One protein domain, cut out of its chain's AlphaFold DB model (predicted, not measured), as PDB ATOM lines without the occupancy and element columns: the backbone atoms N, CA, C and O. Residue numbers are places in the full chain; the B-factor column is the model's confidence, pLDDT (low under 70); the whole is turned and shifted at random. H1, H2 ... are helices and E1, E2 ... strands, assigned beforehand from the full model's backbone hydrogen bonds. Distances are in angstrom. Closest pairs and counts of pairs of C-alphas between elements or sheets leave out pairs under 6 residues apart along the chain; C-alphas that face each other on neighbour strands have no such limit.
ATOM      1  N   VAL A  88     335.287 338.305 295.240       98.44
ATOM      2  CA  VAL A  88     336.374 337.358 294.956       98.44
ATOM      3  C   VAL A  88     335.794 336.088 294.356       98.44
ATOM      4  O   VAL A  88     335.026 335.383 295.006       98.44
ATOM      5  N   LEU A  89     336.177 335.789 293.120       98.81
ATOM      6  CA  LEU A  89     335.774 334.586 292.402       98.81
ATOM      7  C   LEU A  89     336.883 333.541 292.507       98.81
ATOM      8  O   LEU A  89     338.017 333.814 292.138       98.81
ATOM      9  N   GLY A  90     336.576 332.337 292.963       98.75
ATOM     10  CA  GLY A  90     337.483 331.197 292.926       98.75
ATOM     11  C   GLY A  90     337.071 330.191 291.858       98.75
ATOM     12  O   GLY A  90     335.884 329.912 291.693       98.75
ATOM     13  N   VAL A  91     338.047 329.658 291.123       98.19
ATOM     14  CA  VAL A  91     337.839 328.666 290.053       98.19
ATOM     15  C   VAL A  91     338.993 327.669 289.975       98.19
ATOM     16  O   VAL A  91     340.128 327.985 290.333       98.19
ATOM     17  N   ASN A  92     338.725 326.481 289.444       94.19
ATOM     18  CA  ASN A  92     339.751 325.509 289.066       94.19
ATOM     19  C   ASN A  92     340.211 325.762 287.623       94.19
ATOM     20  O   ASN A  92     339.403 326.098 286.755       94.19
ATOM     21  N   LEU A  93     341.497 325.568 287.324       94.69
ATOM     22  CA  LEU A  93     341.941 325.505 285.930       94.69
ATOM     23  C   LEU A  93     341.595 324.145 285.313       94.69
ATOM     24  O   LEU A  93     341.649 323.112 285.969       94.69
ATOM     25  N   THR A  94     341.255 324.161 284.028       92.56
ATOM     26  CA  THR A  94     340.585 323.044 283.340       92.56
ATOM     27  C   THR A  94     341.544 322.098 282.617       92.56
ATOM     28  O   THR A  94     341.168 320.995 282.216       92.56
ATOM     29  N   ARG A  95     342.781 322.548 282.364       92.69
ATOM     30  CA  ARG A  95     343.767 321.840 281.539       92.69
ATOM     31  C   ARG A  95     345.194 322.129 281.981       92.69
ATOM     32  O   ARG A  95     345.532 323.275 282.276       92.69
ATOM     33  N   THR A  96     346.051 321.115 281.918       91.69
ATOM     34  CA  THR A  96     347.501 321.261 282.124       91.69
ATOM     35  C   THR A  96     348.179 321.941 280.928       91.69
ATOM     36  O   THR A  96     347.617 322.039 279.830       91.69
ATOM     37  N   SER A  97     349.436 322.362 281.091       86.88
ATOM     38  CA  SER A  97     350.245 322.918 279.994       86.88
ATOM     39  C   SER A  97     350.543 321.905 278.884       86.88
ATOM     40  O   SER A  97     350.790 322.297 277.743       86.88
ATOM     41  N   THR A  98     350.464 320.606 279.190       86.56
ATOM     42  CA  THR A  98     350.599 319.504 278.226       86.56
ATOM     43  C   THR A  98     349.280 319.137 277.538       86.56
ATOM     44  O   THR A  98     349.260 318.243 276.695       86.56
ATOM     45  N   GLY A  99     348.183 319.837 277.854       87.38
ATOM     46  CA  GLY A  99     346.878 319.665 277.218       87.38
ATOM     47  C   GLY A  99     346.005 318.560 277.816       87.38
ATOM     48  O   GLY A  99     344.972 318.243 277.227       87.38
ATOM     49  N   ILE A 100     346.385 317.995 278.966       90.12
ATOM     50  CA  ILE A 100     345.568 317.017 279.696       90.12
ATOM     51  C   ILE A 100     344.370 317.756 280.297       90.12
ATOM     52  O   ILE A 100     344.553 318.771 280.967       90.12
ATOM     53  N   GLY A 101     343.158 317.268 280.024       92.62
ATOM     54  CA  GLY A 101     341.940 317.763 280.661       92.62
ATOM     55  C   GLY A 101     341.868 317.311 282.113       92.62
ATOM     56  O   GLY A 101     342.188 316.162 282.409       92.62
ATOM     57  N   LEU A 102     341.477 318.227 282.988       93.62
ATOM     58  CA  LEU A 102     341.180 317.952 284.388       93.62
ATOM     59  C   LEU A 102     339.668 317.752 284.544       93.62
ATOM     60  O   LEU A 102     338.907 318.206 283.689       93.62
ATOM     61  N   ASP A 103     339.251 317.053 285.593       93.19
ATOM     62  CA  ASP A 103     337.839 316.824 285.926       93.19
ATOM     63  C   ASP A 103     337.364 317.846 286.981       93.19
ATOM     64  O   ASP A 103     338.132 318.703 287.415       93.19
ATOM     65  N   ASP A 104     336.095 317.749 287.396       94.31
ATOM     66  CA  ASP A 104     335.565 318.419 288.599       94.31
ATOM     67  C   ASP A 104     335.693 319.960 288.607       94.31
ATOM     68  O   ASP A 104     335.970 320.591 289.626       94.31
ATOM     69  N   GLY A 105     335.437 320.594 287.460       96.94
ATOM     70  CA  GLY A 105     335.444 322.049 287.342       96.94
ATOM     71  C   GLY A 105     334.302 322.699 288.129       96.94
ATOM     72  O   GLY A 105     333.171 322.205 288.150       96.94
ATOM     73  N   ALA A 106     334.594 323.819 288.788       98.25
ATOM     74  CA  ALA A 106     333.658 324.532 289.650       98.25
ATOM     75  C   ALA A 106     333.984 326.030 289.742       98.25
ATOM     76  O   ALA A 106     335.075 326.474 289.366       98.25
ATOM     77  N   ALA A 107     333.031 326.798 290.270       98.75
ATOM     78  CA  ALA A 107     333.209 328.199 290.626       98.75
ATOM     79  C   ALA A 107     332.558 328.499 291.983       98.75
ATOM     80  O   ALA A 107     331.543 327.897 292.334       98.75
ATOM     81  N   ALA A 108     333.137 329.444 292.721       98.81
ATOM     82  CA  ALA A 108     332.561 330.005 293.936       98.81
ATOM     83  C   ALA A 108     332.825 331.511 293.982       98.81
ATOM     84  O   ALA A 108     333.961 331.943 293.798       98.81
ATOM     85  N   LEU A 109     331.798 332.315 294.233       98.75
ATOM     86  CA  LEU A 109     331.908 333.768 294.335       98.75
ATOM     87  C   LEU A 109     331.626 334.209 295.765       98.75
ATOM     88  O   LEU A 109     330.596 333.858 296.338       98.75
ATOM     89  N   LEU A 110     332.531 335.006 296.317       98.50
ATOM     90  CA  LEU A 110     332.365 335.657 297.608       98.50
ATOM     91  C   LEU A 110     331.996 337.124 297.417       98.50
ATOM     92  O   LEU A 110     332.537 337.786 296.530       98.50
ATOM     93  N   ARG A 111     331.162 337.631 298.320       97.38
ATOM     94  CA  ARG A 111     330.949 339.053 298.580       97.38
ATOM     95  C   ARG A 111     331.335 339.324 300.025       97.38
ATOM     96  O   ARG A 111     330.751 338.740 300.934       97.38
ATOM     97  N   ASP A 112     332.339 340.169 300.231       95.31
ATOM     98  CA  ASP A 112     332.812 340.561 301.566       95.31
ATOM     99  C   ASP A 112     333.140 339.344 302.466       95.31
ATOM    100  O   ASP A 112     332.843 339.310 303.656       95.31
ATOM    101  N   GLY A 113     333.740 338.303 301.873       94.88
ATOM    102  CA  GLY A 113     334.141 337.074 302.570       94.88
ATOM    103  C   GLY A 113     333.034 336.039 302.784       94.88
ATOM    104  O   GLY A 113     333.315 334.960 303.308       94.88
ATOM    105  N   VAL A 114     331.802 336.324 302.357       96.94
ATOM    106  CA  VAL A 114     330.654 335.411 302.454       96.94
ATOM    107  C   VAL A 114     330.317 334.857 301.066       96.94
ATOM    108  O   VAL A 114     330.223 335.639 300.118       96.94
ATOM    109  N   PRO A 115     330.138 333.533 300.899       97.50
ATOM    110  CA  PRO A 115     329.705 332.968 299.626       97.50
ATOM    111  C   PRO A 115     328.345 333.511 299.186       97.50
ATOM    112  O   PRO A 115     327.383 333.478 299.947       97.50
ATOM    113  N   VAL A 116     328.287 333.985 297.943       97.19
ATOM    114  CA  VAL A 116     327.048 334.343 297.237       97.19
ATOM    115  C   VAL A 116     326.524 333.132 296.476       97.19
ATOM    116  O   VAL A 116     325.352 332.802 296.577       97.19
ATOM    117  N   ALA A 117     327.416 332.447 295.758       98.31
ATOM    118  CA  ALA A 117     327.115 331.205 295.063       98.31
ATOM    119  C   ALA A 117     328.346 330.303 295.006       98.31
ATOM    120  O   ALA A 117     329.476 330.791 294.899       98.31
ATOM    121  N   ALA A 118     328.130 328.990 295.010       98.56
ATOM    122  CA  ALA A 118     329.141 328.005 294.646       98.56
ATOM    123  C   ALA A 118     328.495 326.808 293.946       98.56
ATOM    124  O   ALA A 118     327.524 326.238 294.442       98.56
ATOM    125  N   ILE A 119     329.039 326.406 292.796       98.50
ATOM    126  CA  ILE A 119     328.462 325.328 291.990       98.50
ATOM    127  C   ILE A 119     329.519 324.587 291.165       98.50
ATOM    128  O   ILE A 119     330.489 325.171 290.678       98.50
ATOM    129  N   ALA A 120     329.315 323.280 290.992       98.25
ATOM    130  CA  ALA A 120     330.105 322.454 290.084       98.25
ATOM    131  C   ALA A 120     329.564 322.551 288.649       98.25
ATOM    132  O   ALA A 120     328.356 322.457 288.425       98.25
ATOM    133  N   GLU A 121     330.446 322.645 287.655       98.06
ATOM    134  CA  GLU A 121     330.080 322.769 286.239       98.06
ATOM    135  C   GLU A 121     329.198 321.608 285.772       98.06
ATOM    136  O   GLU A 121     328.277 321.809 284.977       98.06
ATOM    137  N   GLU A 122     329.427 320.394 286.292       97.69
ATOM    138  CA  GLU A 122     328.630 319.213 285.945       97.69
ATOM    139  C   GLU A 122     327.122 319.434 286.133       97.69
ATOM    140  O   GLU A 122     326.335 318.968 285.308       97.69
ATOM    141  N   ARG A 123     326.723 320.202 287.157       97.88
ATOM    142  CA  ARG A 123     325.324 320.535 287.457       97.88
ATOM    143  C   ARG A 123     324.680 321.328 286.319       97.88
ATOM    144  O   ARG A 123     323.505 321.135 286.043       97.88
ATOM    145  N   LEU A 124     325.461 322.143 285.612       98.06
ATOM    146  CA  LEU A 124     324.990 323.095 284.601       98.06
ATOM    147  C   LEU A 124     325.156 322.589 283.164       98.06
ATOM    148  O   LEU A 124     324.410 322.971 282.256       98.06
ATOM    149  N   VAL A 125     326.163 321.751 282.908       97.50
ATOM    150  CA  VAL A 125     326.356 321.110 281.592       97.50
ATOM    151  C   VAL A 125     325.707 319.730 281.503       97.50
ATOM    152  O   VAL A 125     325.713 319.138 280.429       97.50
ATOM    153  N   ARG A 126     325.163 319.223 282.619       96.44
ATOM    154  CA  ARG A 126     324.515 317.907 282.743       96.44
ATOM    155  C   ARG A 126     325.428 316.739 282.336       96.44
ATOM    156  O   ARG A 126     324.964 315.697 281.891       96.44
ATOM    157  N   ARG A 127     326.743 316.901 282.521       95.69
ATOM    158  CA  ARG A 127     327.778 315.886 282.264       95.69
ATOM    159  C   ARG A 127     328.619 315.702 283.519       95.69
ATOM    160  O   ARG A 127     329.312 316.640 283.911       95.69
ATOM    161  N   LYS A 128     328.557 314.510 284.120       93.62
ATOM    162  CA  LYS A 128     329.306 314.182 285.342       93.62
ATOM    163  C   LYS A 128     330.797 314.441 285.180       93.62
ATOM    164  O   LYS A 128     331.344 314.180 284.106       93.62
ATOM    165  N   HIS A 129     331.422 314.925 286.249       93.25
ATOM    166  CA  HIS A 129     332.867 315.158 286.340       93.25
ATOM    167  C   HIS A 129     333.402 316.148 285.297       93.25
ATOM    168  O   HIS A 129     334.575 316.126 284.942       93.25
ATOM    169  N   SER A 130     332.542 317.019 284.755       95.44
ATOM    170  CA  SER A 130     332.965 317.999 283.758       95.44
ATOM    171  C   SER A 130     334.012 318.955 284.335       95.44
ATOM    172  O   SER A 130     333.715 319.695 285.263       95.44
ATOM    173  N   GLY A 131     335.190 319.007 283.714       93.00
ATOM    174  CA  GLY A 131     336.269 319.936 284.063       93.00
ATOM    175  C   GLY A 131     336.136 321.373 283.566       93.00
ATOM    176  O   GLY A 131     337.053 322.160 283.754       93.00
ATOM    177  N   GLY A 132     335.060 321.719 282.852       94.81
ATOM    178  CA  GLY A 132     334.823 323.100 282.405       94.81
ATOM    179  C   GLY A 132     334.489 324.031 283.574       94.81
ATOM    180  O   GLY A 132     334.165 323.558 284.653       94.81
ATOM    181  N   VAL A 133     334.529 325.349 283.363       97.38
ATOM    182  CA  VAL A 133     334.144 326.335 284.403       97.38
ATOM    183  C   VAL A 133     333.260 327.470 283.892       97.38
ATOM    184  O   VAL A 133     332.833 328.331 284.658       97.38
ATOM    185  N   ARG A 134     332.996 327.525 282.582       97.69
ATOM    186  CA  ARG A 134     332.344 328.682 281.962       97.69
ATOM    187  C   ARG A 134     330.930 328.886 282.493       97.69
ATOM    188  O   ARG A 134     330.560 330.024 282.781       97.69
ATOM    189  N   LYS A 135     330.131 327.817 282.587       98.38
ATOM    190  CA  LYS A 135     328.754 327.942 283.074       98.38
ATOM    191  C   LYS A 135     328.729 328.230 284.571       98.38
ATOM    192  O   LYS A 135     327.927 329.057 284.979       98.38
ATOM    193  N   ALA A 136     329.609 327.615 285.357       98.56
ATOM    194  CA  ALA A 136     329.707 327.825 286.796       98.56
ATOM    195  C   ALA A 136     330.091 329.271 287.130       98.56
ATOM    196  O   ALA A 136     329.474 329.883 288.000       98.56
ATOM    197  N   VAL A 137     331.043 329.857 286.393       98.75
ATOM    198  CA  VAL A 137     331.374 331.283 286.535       98.75
ATOM    199  C   VAL A 137     330.177 332.154 286.167       98.75
ATOM    200  O   VAL A 137     329.804 333.019 286.952       98.75
ATOM    201  N   GLY A 138     329.548 331.908 285.013       98.56
ATOM    202  CA  GLY A 138     328.362 332.662 284.594       98.56
ATOM    203  C   GLY A 138     327.227 332.590 285.616       98.56
ATOM    204  O   GLY A 138     326.632 333.609 285.936       98.56
ATOM    205  N   TYR A 139     326.985 331.411 286.185       98.62
ATOM    206  CA  TYR A 139     325.997 331.187 287.237       98.62
ATOM    207  C   TYR A 139     326.272 332.039 288.480       98.62
ATOM    208  O   TYR A 139     325.381 332.732 288.956       98.62
ATOM    209  N   CYS A 140     327.516 332.051 288.969       98.75
ATOM    210  CA  CYS A 140     327.871 332.840 290.149       98.75
ATOM    211  C   CYS A 140     327.751 334.353 289.905       98.75
ATOM    212  O   CYS A 140     327.338 335.092 290.795       98.75
ATOM    213  N   LEU A 141     328.114 334.818 288.706       98.62
ATOM    214  CA  LEU A 141     327.993 336.226 288.317       98.62
ATOM    215  C   LEU A 141     326.524 336.664 288.215       98.62
ATOM    216  O   LEU A 141     326.174 337.732 288.715       98.62
ATOM    217  N   VAL A 142     325.668 335.814 287.633       98.12
ATOM    218  CA  VAL A 142     324.217 336.042 287.553       98.12
ATOM    219  C   VAL A 142     323.595 336.103 288.946       98.12
ATOM    220  O   VAL A 142     322.852 337.044 289.205       98.12
ATOM    221  N   GLU A 143     323.947 335.185 289.854       97.94
ATOM    222  CA  GLU A 143     323.460 335.216 291.245       97.94
ATOM    223  C   GLU A 143     323.789 336.545 291.935       97.94
ATOM    224  O   GLU A 143     322.962 337.133 292.627       97.94
ATOM    225  N   ALA A 144     325.007 337.049 291.732       97.50
ATOM    226  CA  ALA A 144     325.443 338.306 292.324       97.50
ATOM    227  C   ALA A 144     324.922 339.557 291.592       97.50
ATOM    228  O   ALA A 144     325.080 340.661 292.121       97.50
ATOM    229  N   GLY A 145     324.339 339.416 290.397       97.62
ATOM    230  CA  GLY A 145     323.913 340.539 289.559       97.62
ATOM    231  C   GLY A 145     325.074 341.422 289.085       97.62
ATOM    232  O   GLY A 145     324.908 342.637 288.971       97.62
ATOM    233  N   ILE A 146     326.254 340.836 288.854       97.94
ATOM    234  CA  ILE A 146     327.465 341.562 288.444       97.94
ATOM    235  C   ILE A 146     328.099 340.958 287.194       97.94
ATOM    236  O   ILE A 146     327.940 339.780 286.892       97.94
ATOM    237  N   GLU A 147     328.908 341.760 286.510       97.56
ATOM    238  CA  GLU A 147     329.772 341.297 285.426       97.56
ATOM    239  C   GLU A 147     331.179 340.965 285.938       97.56
ATOM    240  O   GLU A 147     331.615 341.452 286.984       97.56
ATOM    241  N   ILE A 148     331.939 340.184 285.161       97.62
ATOM    242  CA  ILE A 148     333.307 339.770 285.524       97.62
ATOM    243  C   ILE A 148     334.250 340.957 285.795       97.62
ATOM    244  O   ILE A 148     335.202 340.833 286.564       97.62
ATOM    245  N   ASP A 149     333.983 342.123 285.203       96.25
ATOM    246  CA  ASP A 149     334.790 343.326 285.412       96.25
ATOM    247  C   ASP A 149     334.684 343.898 286.828       96.25
ATOM    248  O   ASP A 149     335.645 344.525 287.286       96.25
ATOM    249  N   ALA A 150     333.562 343.649 287.514       96.38
ATOM    250  CA  ALA A 150     333.314 344.068 288.893       96.38
ATOM    251  C   ALA A 150     333.975 343.147 289.932       96.38
ATOM    252  O   ALA A 150     334.024 343.493 291.108       96.38
ATOM    253  N   VAL A 151     334.492 341.987 289.517       97.94
ATOM    254  CA  VAL A 151     335.224 341.076 290.402       97.94
ATOM    255  C   VAL A 151     336.614 341.651 290.690       97.94
ATOM    256  O   VAL A 151     337.403 341.878 289.767       97.94
ATOM    257  N   ASP A 152     336.946 341.860 291.965       97.06
ATOM    258  CA  ASP A 152     338.244 342.402 292.385       97.06
ATOM    259  C   ASP A 152     339.388 341.418 292.118       97.06
ATOM    260  O   ASP A 152     340.478 341.826 291.713       97.06
ATOM    261  N   ALA A 153     339.145 340.124 292.344       98.19
ATOM    262  CA  ALA A 153     340.133 339.073 292.139       98.19
ATOM    263  C   ALA A 153     339.510 337.749 291.681       98.19
ATOM    264  O   ALA A 153     338.485 337.308 292.202       98.19
ATOM    265  N   VAL A 154     340.188 337.080 290.749       98.69
ATOM    266  CA  VAL A 154     339.887 335.724 290.287       98.69
ATOM    267  C   VAL A 154     340.997 334.789 290.756       98.69
ATOM    268  O   VAL A 154     342.095 334.763 290.195       98.69
ATOM    269  N   ALA A 155     340.721 334.047 291.819       98.69
ATOM    270  CA  ALA A 155     341.635 333.118 292.453       98.69
ATOM    271  C   ALA A 155     341.599 331.746 291.770       98.69
ATOM    272  O   ALA A 155     340.528 331.172 291.570       98.69
ATOM    273  N   VAL A 156     342.767 331.204 291.430       98.25
ATOM    274  CA  VAL A 156     342.867 329.945 290.682       98.25
ATOM    275  C   VAL A 156     343.860 328.968 291.289       98.25
ATOM    276  O   VAL A 156     344.924 329.363 291.761       98.25
ATOM    277  N   SER A 157     343.552 327.683 291.171       96.81
ATOM    278  CA  SER A 157     344.449 326.560 291.452       96.81
ATOM    279  C   SER A 157     344.454 325.580 290.274       96.81
ATOM    280  O   SER A 157     343.632 325.679 289.356       96.81
ATOM    281  N   ILE A 158     345.413 324.656 290.260       95.50
ATOM    282  CA  ILE A 158     345.541 323.639 289.211       95.50
ATOM    283  C   ILE A 158     346.179 322.363 289.765       95.50
ATOM    284  O   ILE A 158     347.167 322.454 290.491       95.50
ATOM    285  N   CYS A 159     345.670 321.196 289.365       93.31
ATOM    286  CA  CYS A 159     346.312 319.904 289.619       93.31
ATOM    287  C   CYS A 159     347.401 319.599 288.592       93.31
ATOM    288  O   CYS A 159     347.353 320.059 287.448       93.31
ATOM    289  N   CYS A 160     348.309 318.692 288.958       93.12
ATOM    290  CA  CYS A 160     349.015 317.846 288.003       93.12
ATOM    291  C   CYS A 160     349.969 318.662 287.105       93.12
ATOM    292  O   CYS A 160     350.373 318.257 286.009       93.12
ATOM    293  N   GLU A 161     350.317 319.856 287.581       94.56
ATOM    294  CA  GLU A 161     351.065 320.889 286.886       94.56
ATOM    295  C   GLU A 161     351.908 321.678 287.894       94.56
ATOM    296  O   GLU A 161     351.645 321.653 289.098       94.56
ATOM    297  N   LEU A 162     352.935 322.374 287.412       94.44
ATOM    298  CA  LEU A 162     353.627 323.394 288.196       94.44
ATOM    299  C   LEU A 162     352.705 324.591 288.452       94.44
ATOM    300  O   LEU A 162     351.868 324.925 287.614       94.44
ATOM    301  N   THR A 163     352.908 325.291 289.565       94.50
ATOM    302  CA  THR A 163     352.188 326.537 289.852       94.50
ATOM    303  C   THR A 163     352.375 327.534 288.695       94.50
ATOM    304  O   THR A 163     353.511 327.919 288.391       94.50
ATOM    305  N   PRO A 164     351.295 327.950 288.007       94.06
ATOM    306  CA  PRO A 164     351.411 328.770 286.813       94.06
ATOM    307  C   PRO A 164     351.668 330.241 287.151       94.06
ATOM    308  O   PRO A 164     351.381 330.720 288.246       94.06
ATOM    309  N   SER A 165     352.146 331.004 286.165       95.31
ATOM    310  CA  SER A 165     352.121 332.469 286.271       95.31
ATOM    311  C   SER A 165     350.682 333.004 286.141       95.31
ATOM    312  O   SER A 165     349.902 332.430 285.371       95.31
ATOM    313  N   PRO A 166     350.336 334.140 286.781       96.38
ATOM    314  CA  PRO A 166     349.018 334.767 286.633       96.38
ATOM    315  C   PRO A 166     348.615 335.015 285.176       96.38
ATOM    316  O   PRO A 166     347.496 334.711 284.777       96.38
ATOM    317  N   ARG A 167     349.556 335.461 284.333       96.56
ATOM    318  CA  ARG A 167     349.314 335.690 282.900       96.56
ATOM    319  C   ARG A 167     348.947 334.410 282.145       96.56
ATOM    320  O   ARG A 167     348.091 334.433 281.260       96.56
ATOM    321  N   TRP A 168     349.594 333.289 282.470       95.75
ATOM    322  CA  TRP A 168     349.254 332.002 281.860       95.75
ATOM    323  C   TRP A 168     347.864 331.538 282.295       95.75
ATOM    324  O   TRP A 168     347.065 331.145 281.445       95.75
ATOM    325  N   ALA A 169     347.555 331.650 283.589       96.88
ATOM    326  CA  ALA A 169     346.245 331.321 284.134       96.88
ATOM    327  C   ALA A 169     345.124 332.181 283.525       96.88
ATOM    328  O   ALA A 169     344.123 331.640 283.060       96.88
ATOM    329  N   ALA A 170     345.324 333.498 283.416       97.44
ATOM    330  CA  ALA A 170     344.397 334.406 282.743       97.44
ATOM    331  C   ALA A 170     344.159 333.993 281.283       97.44
ATOM    332  O   ALA A 170     343.026 333.929 280.809       97.44
ATOM    333  N   SER A 171     345.230 333.645 280.561       96.88
ATOM    334  CA  SER A 171     345.130 333.134 279.193       96.88
ATOM    335  C   SER A 171     344.359 331.811 279.112       96.88
ATOM    336  O   SER A 171     343.599 331.616 278.163       96.88
ATOM    337  N   ALA A 172     344.528 330.909 280.084       96.00
ATOM    338  CA  ALA A 172     343.783 329.655 280.157       96.00
ATOM    339  C   ALA A 172     342.282 329.895 280.373       96.00
ATOM    340  O   ALA A 172     341.480 329.377 279.601       96.00
ATOM    341  N   LEU A 173     341.910 330.759 281.321       97.31
ATOM    342  CA  LEU A 173     340.514 331.132 281.575       97.31
ATOM    343  C   LEU A 173     339.842 331.775 280.352       97.31
ATOM    344  O   LEU A 173     338.733 331.390 279.982       97.31
ATOM    345  N   ARG A 174     340.536 332.681 279.650       97.50
ATOM    346  CA  ARG A 174     340.009 333.299 278.418       97.50
ATOM    347  C   ARG A 174     339.739 332.278 277.316       97.50
ATOM    348  O   ARG A 174     338.762 332.428 276.589       97.50
ATOM    349  N   ARG A 175     340.569 331.232 277.189       95.44
ATOM    350  CA  ARG A 175     340.332 330.142 276.221       95.44
ATOM    351  C   ARG A 175     339.080 329.329 276.544       95.44
ATOM    352  O   ARG A 175     338.444 328.837 275.619       95.44
ATOM    353  N   GLU A 176     338.711 329.235 277.817       93.81
ATOM    354  CA  GLU A 176     337.459 328.613 278.271       93.81
ATOM    355  C   GLU A 176     336.253 329.570 278.177       93.81
ATOM    356  O   GLU A 176     335.123 329.192 278.473       93.81
ATOM    357  N   GLY A 177     336.464 330.811 277.725       95.69
ATOM    358  CA  GLY A 177     335.414 331.819 277.572       95.69
ATOM    359  C   GLY A 177     335.143 332.651 278.828       95.69
ATOM    360  O   GLY A 177     334.114 333.318 278.881       95.69
ATOM    361  N   VAL A 178     336.044 332.637 279.816       97.31
ATOM    362  CA  VAL A 178     335.979 333.504 281.003       97.31
ATOM    363  C   VAL A 178     336.906 334.706 280.794       97.31
ATOM    364  O   VAL A 178     338.132 334.592 280.853       97.31
ATOM    365  N   LEU A 179     336.320 335.866 280.491       96.62
ATOM    366  CA  LEU A 179     337.028 337.058 280.007       96.62
ATOM    367  C   LEU A 179     337.659 337.892 281.137       96.62
ATOM    368  O   LEU A 179     337.323 339.052 281.329       96.62
ATOM    369  N   VAL A 180     338.592 337.301 281.883       97.56
ATOM    370  CA  VAL A 180     339.325 337.984 282.968       97.56
ATOM    371  C   VAL A 180     340.411 338.924 282.442       97.56
ATOM    372  O   VAL A 180     340.957 338.703 281.358       97.56
ATOM    373  N   ARG A 181     340.815 339.925 283.226       95.69
ATOM    374  CA  ARG A 181     342.037 340.729 283.026       95.69
ATOM    375  C   ARG A 181     343.256 340.053 283.670       95.69
ATOM    376  O   ARG A 181     343.111 339.206 284.546       95.69
ATOM    377  N   ASP A 182     344.467 340.392 283.222       94.31
ATOM    378  CA  ASP A 182     345.699 339.776 283.758       94.31
ATOM    379  C   ASP A 182     345.941 340.160 285.231       94.31
ATOM    380  O   ASP A 182     346.464 339.354 285.994       94.31
ATOM    381  N   ASP A 183     345.548 341.373 285.626       94.75
ATOM    382  CA  ASP A 183     345.708 341.933 286.972       94.75
ATOM    383  C   ASP A 183     344.633 341.469 287.969       94.75
ATOM    384  O   ASP A 183     344.839 341.588 289.173       94.75
ATOM    385  N   GLN A 184     343.523 340.899 287.486       95.81
ATOM    386  CA  GLN A 184     342.506 340.264 288.331       95.81
ATOM    387  C   GLN A 184     342.945 338.884 288.831       95.81
ATOM    388  O   GLN A 184     342.444 338.417 289.849       95.81
ATOM    389  N   VAL A 185     343.834 338.187 288.117       98.25
ATOM    390  CA  VAL A 185     344.116 336.779 288.412       98.25
ATOM    391  C   VAL A 185     345.114 336.632 289.556       98.25
ATOM    392  O   VAL A 185     346.255 337.090 289.484       98.25
ATOM    393  N   VAL A 186     344.704 335.894 290.584       97.94
ATOM    394  CA  VAL A 186     345.534 335.506 291.723       97.94
ATOM    395  C   VAL A 186     345.742 333.996 291.674       97.94
ATOM    396  O   VAL A 186     344.792 333.225 291.704       97.94
ATOM    397  N   VAL A 187     346.992 333.546 291.601       97.88
ATOM    398  CA  VAL A 187     347.301 332.110 291.603       97.88
ATOM    399  C   VAL A 187     347.515 331.647 293.039       97.88
ATOM    400  O   VAL A 187     348.389 332.168 293.737       97.88
ATOM    401  N   VAL A 188     346.734 330.659 293.469       97.62
ATOM    402  CA  VAL A 188     346.962 329.951 294.724       97.62
ATOM    403  C   VAL A 188     348.232 329.109 294.563       97.62
ATOM    404  O   VAL A 188     348.340 328.353 293.597       97.62
ATOM    405  N   PRO A 189     349.219 329.229 295.470       95.19
ATOM    406  CA  PRO A 189     350.521 328.586 295.298       95.19
ATOM    407  C   PRO A 189     350.497 327.058 295.184       95.19
ATOM    408  O   PRO A 189     351.460 326.485 294.680       95.19
ATOM    409  N   SER A 190     349.438 326.418 295.682       95.25
ATOM    410  CA  SER A 190     349.315 324.969 295.815       95.25
ATOM    411  C   SER A 190     347.846 324.533 295.727       95.25
ATOM    412  O   SER A 190     346.956 325.178 296.284       95.25
ATOM    413  N   HIS A 191     347.606 323.416 295.043       97.44
ATOM    414  CA  HIS A 191     346.345 322.678 294.958       97.44
ATOM    415  C   HIS A 191     345.949 322.172 296.340       97.44
ATOM    416  O   HIS A 191     344.823 322.374 296.786       97.44
TER     417      HIS A 191
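AT A GLANCE: This is residues 88 to 191 of the 654 residues of an uncharacterized protein of Streptacidiphilus pinicola (UniProt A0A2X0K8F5). A twisted five-stranded sheet makes a wall with two helices over one face, H2 along E3 and E2, and H3 across E4 and E5. Short H1 follows E3 at one end of H2. The 104 printed residues include E1, E2, E3, H1, H2, E4, H3 and E5 in chain order; the mixed sheet runs E3, E2, E1, E4, E5. The class is mixed, helices and strands; the whole is compact, with a radius of gyration of the C-alphas of 12.6 A and spans of 36 by 32 by 21 A.

IN THESE COORDINATES: E1 is residues 88 to 92, from C-alpha 88 at (336.374, 337.358, 294.956). E2 is residues 106 to 111, 17.3 A, and E3 residues 114 to 120, 17.9 A. E4 is residues 153 to 157 and E5 residues 185 to 187, ending at C-alpha 187 (347.301, 332.110, 291.603). H1 is residues 121 to 125, H2 residues 134 to 144, 15.7 A, and H3 residues 166 to 175, 14.3 A.

HOW THE PARTS SIT: E1, E2 and E3 form a meander, each strand the antiparallel neighbour of the one before, in two hairpins; N 90 and O 108 are 2.8 A apart, N 109 and O 117 2.9 A, within hydrogen-bond range. E4 is parallel to E1 (N 155 to O 89, 2.7 A) and to E5 (N 186 to O 154, 2.9 A). Two layers: H2 and H3 are on the same face, at heights over the sheet of 7.8 A and 9.5 A, and apart. The closest C-alphas of H2 and E3 are Ala 117 and Cys 140, 5.2 A. H1 touches H2. E4, H3, E5 make a right-handed strand-helix-strand unit, parallel neighbours joined through a helix. In H1, H2 and H3 every O i to N i+4 pair is within hydrogen-bond range.

THE WHOLE: C-alphas 98 and 112 are the farthest apart, 36.1 A. The printed part has no cut; the link E1 to E2 is long. No printed residue is under 70 in pLDDT.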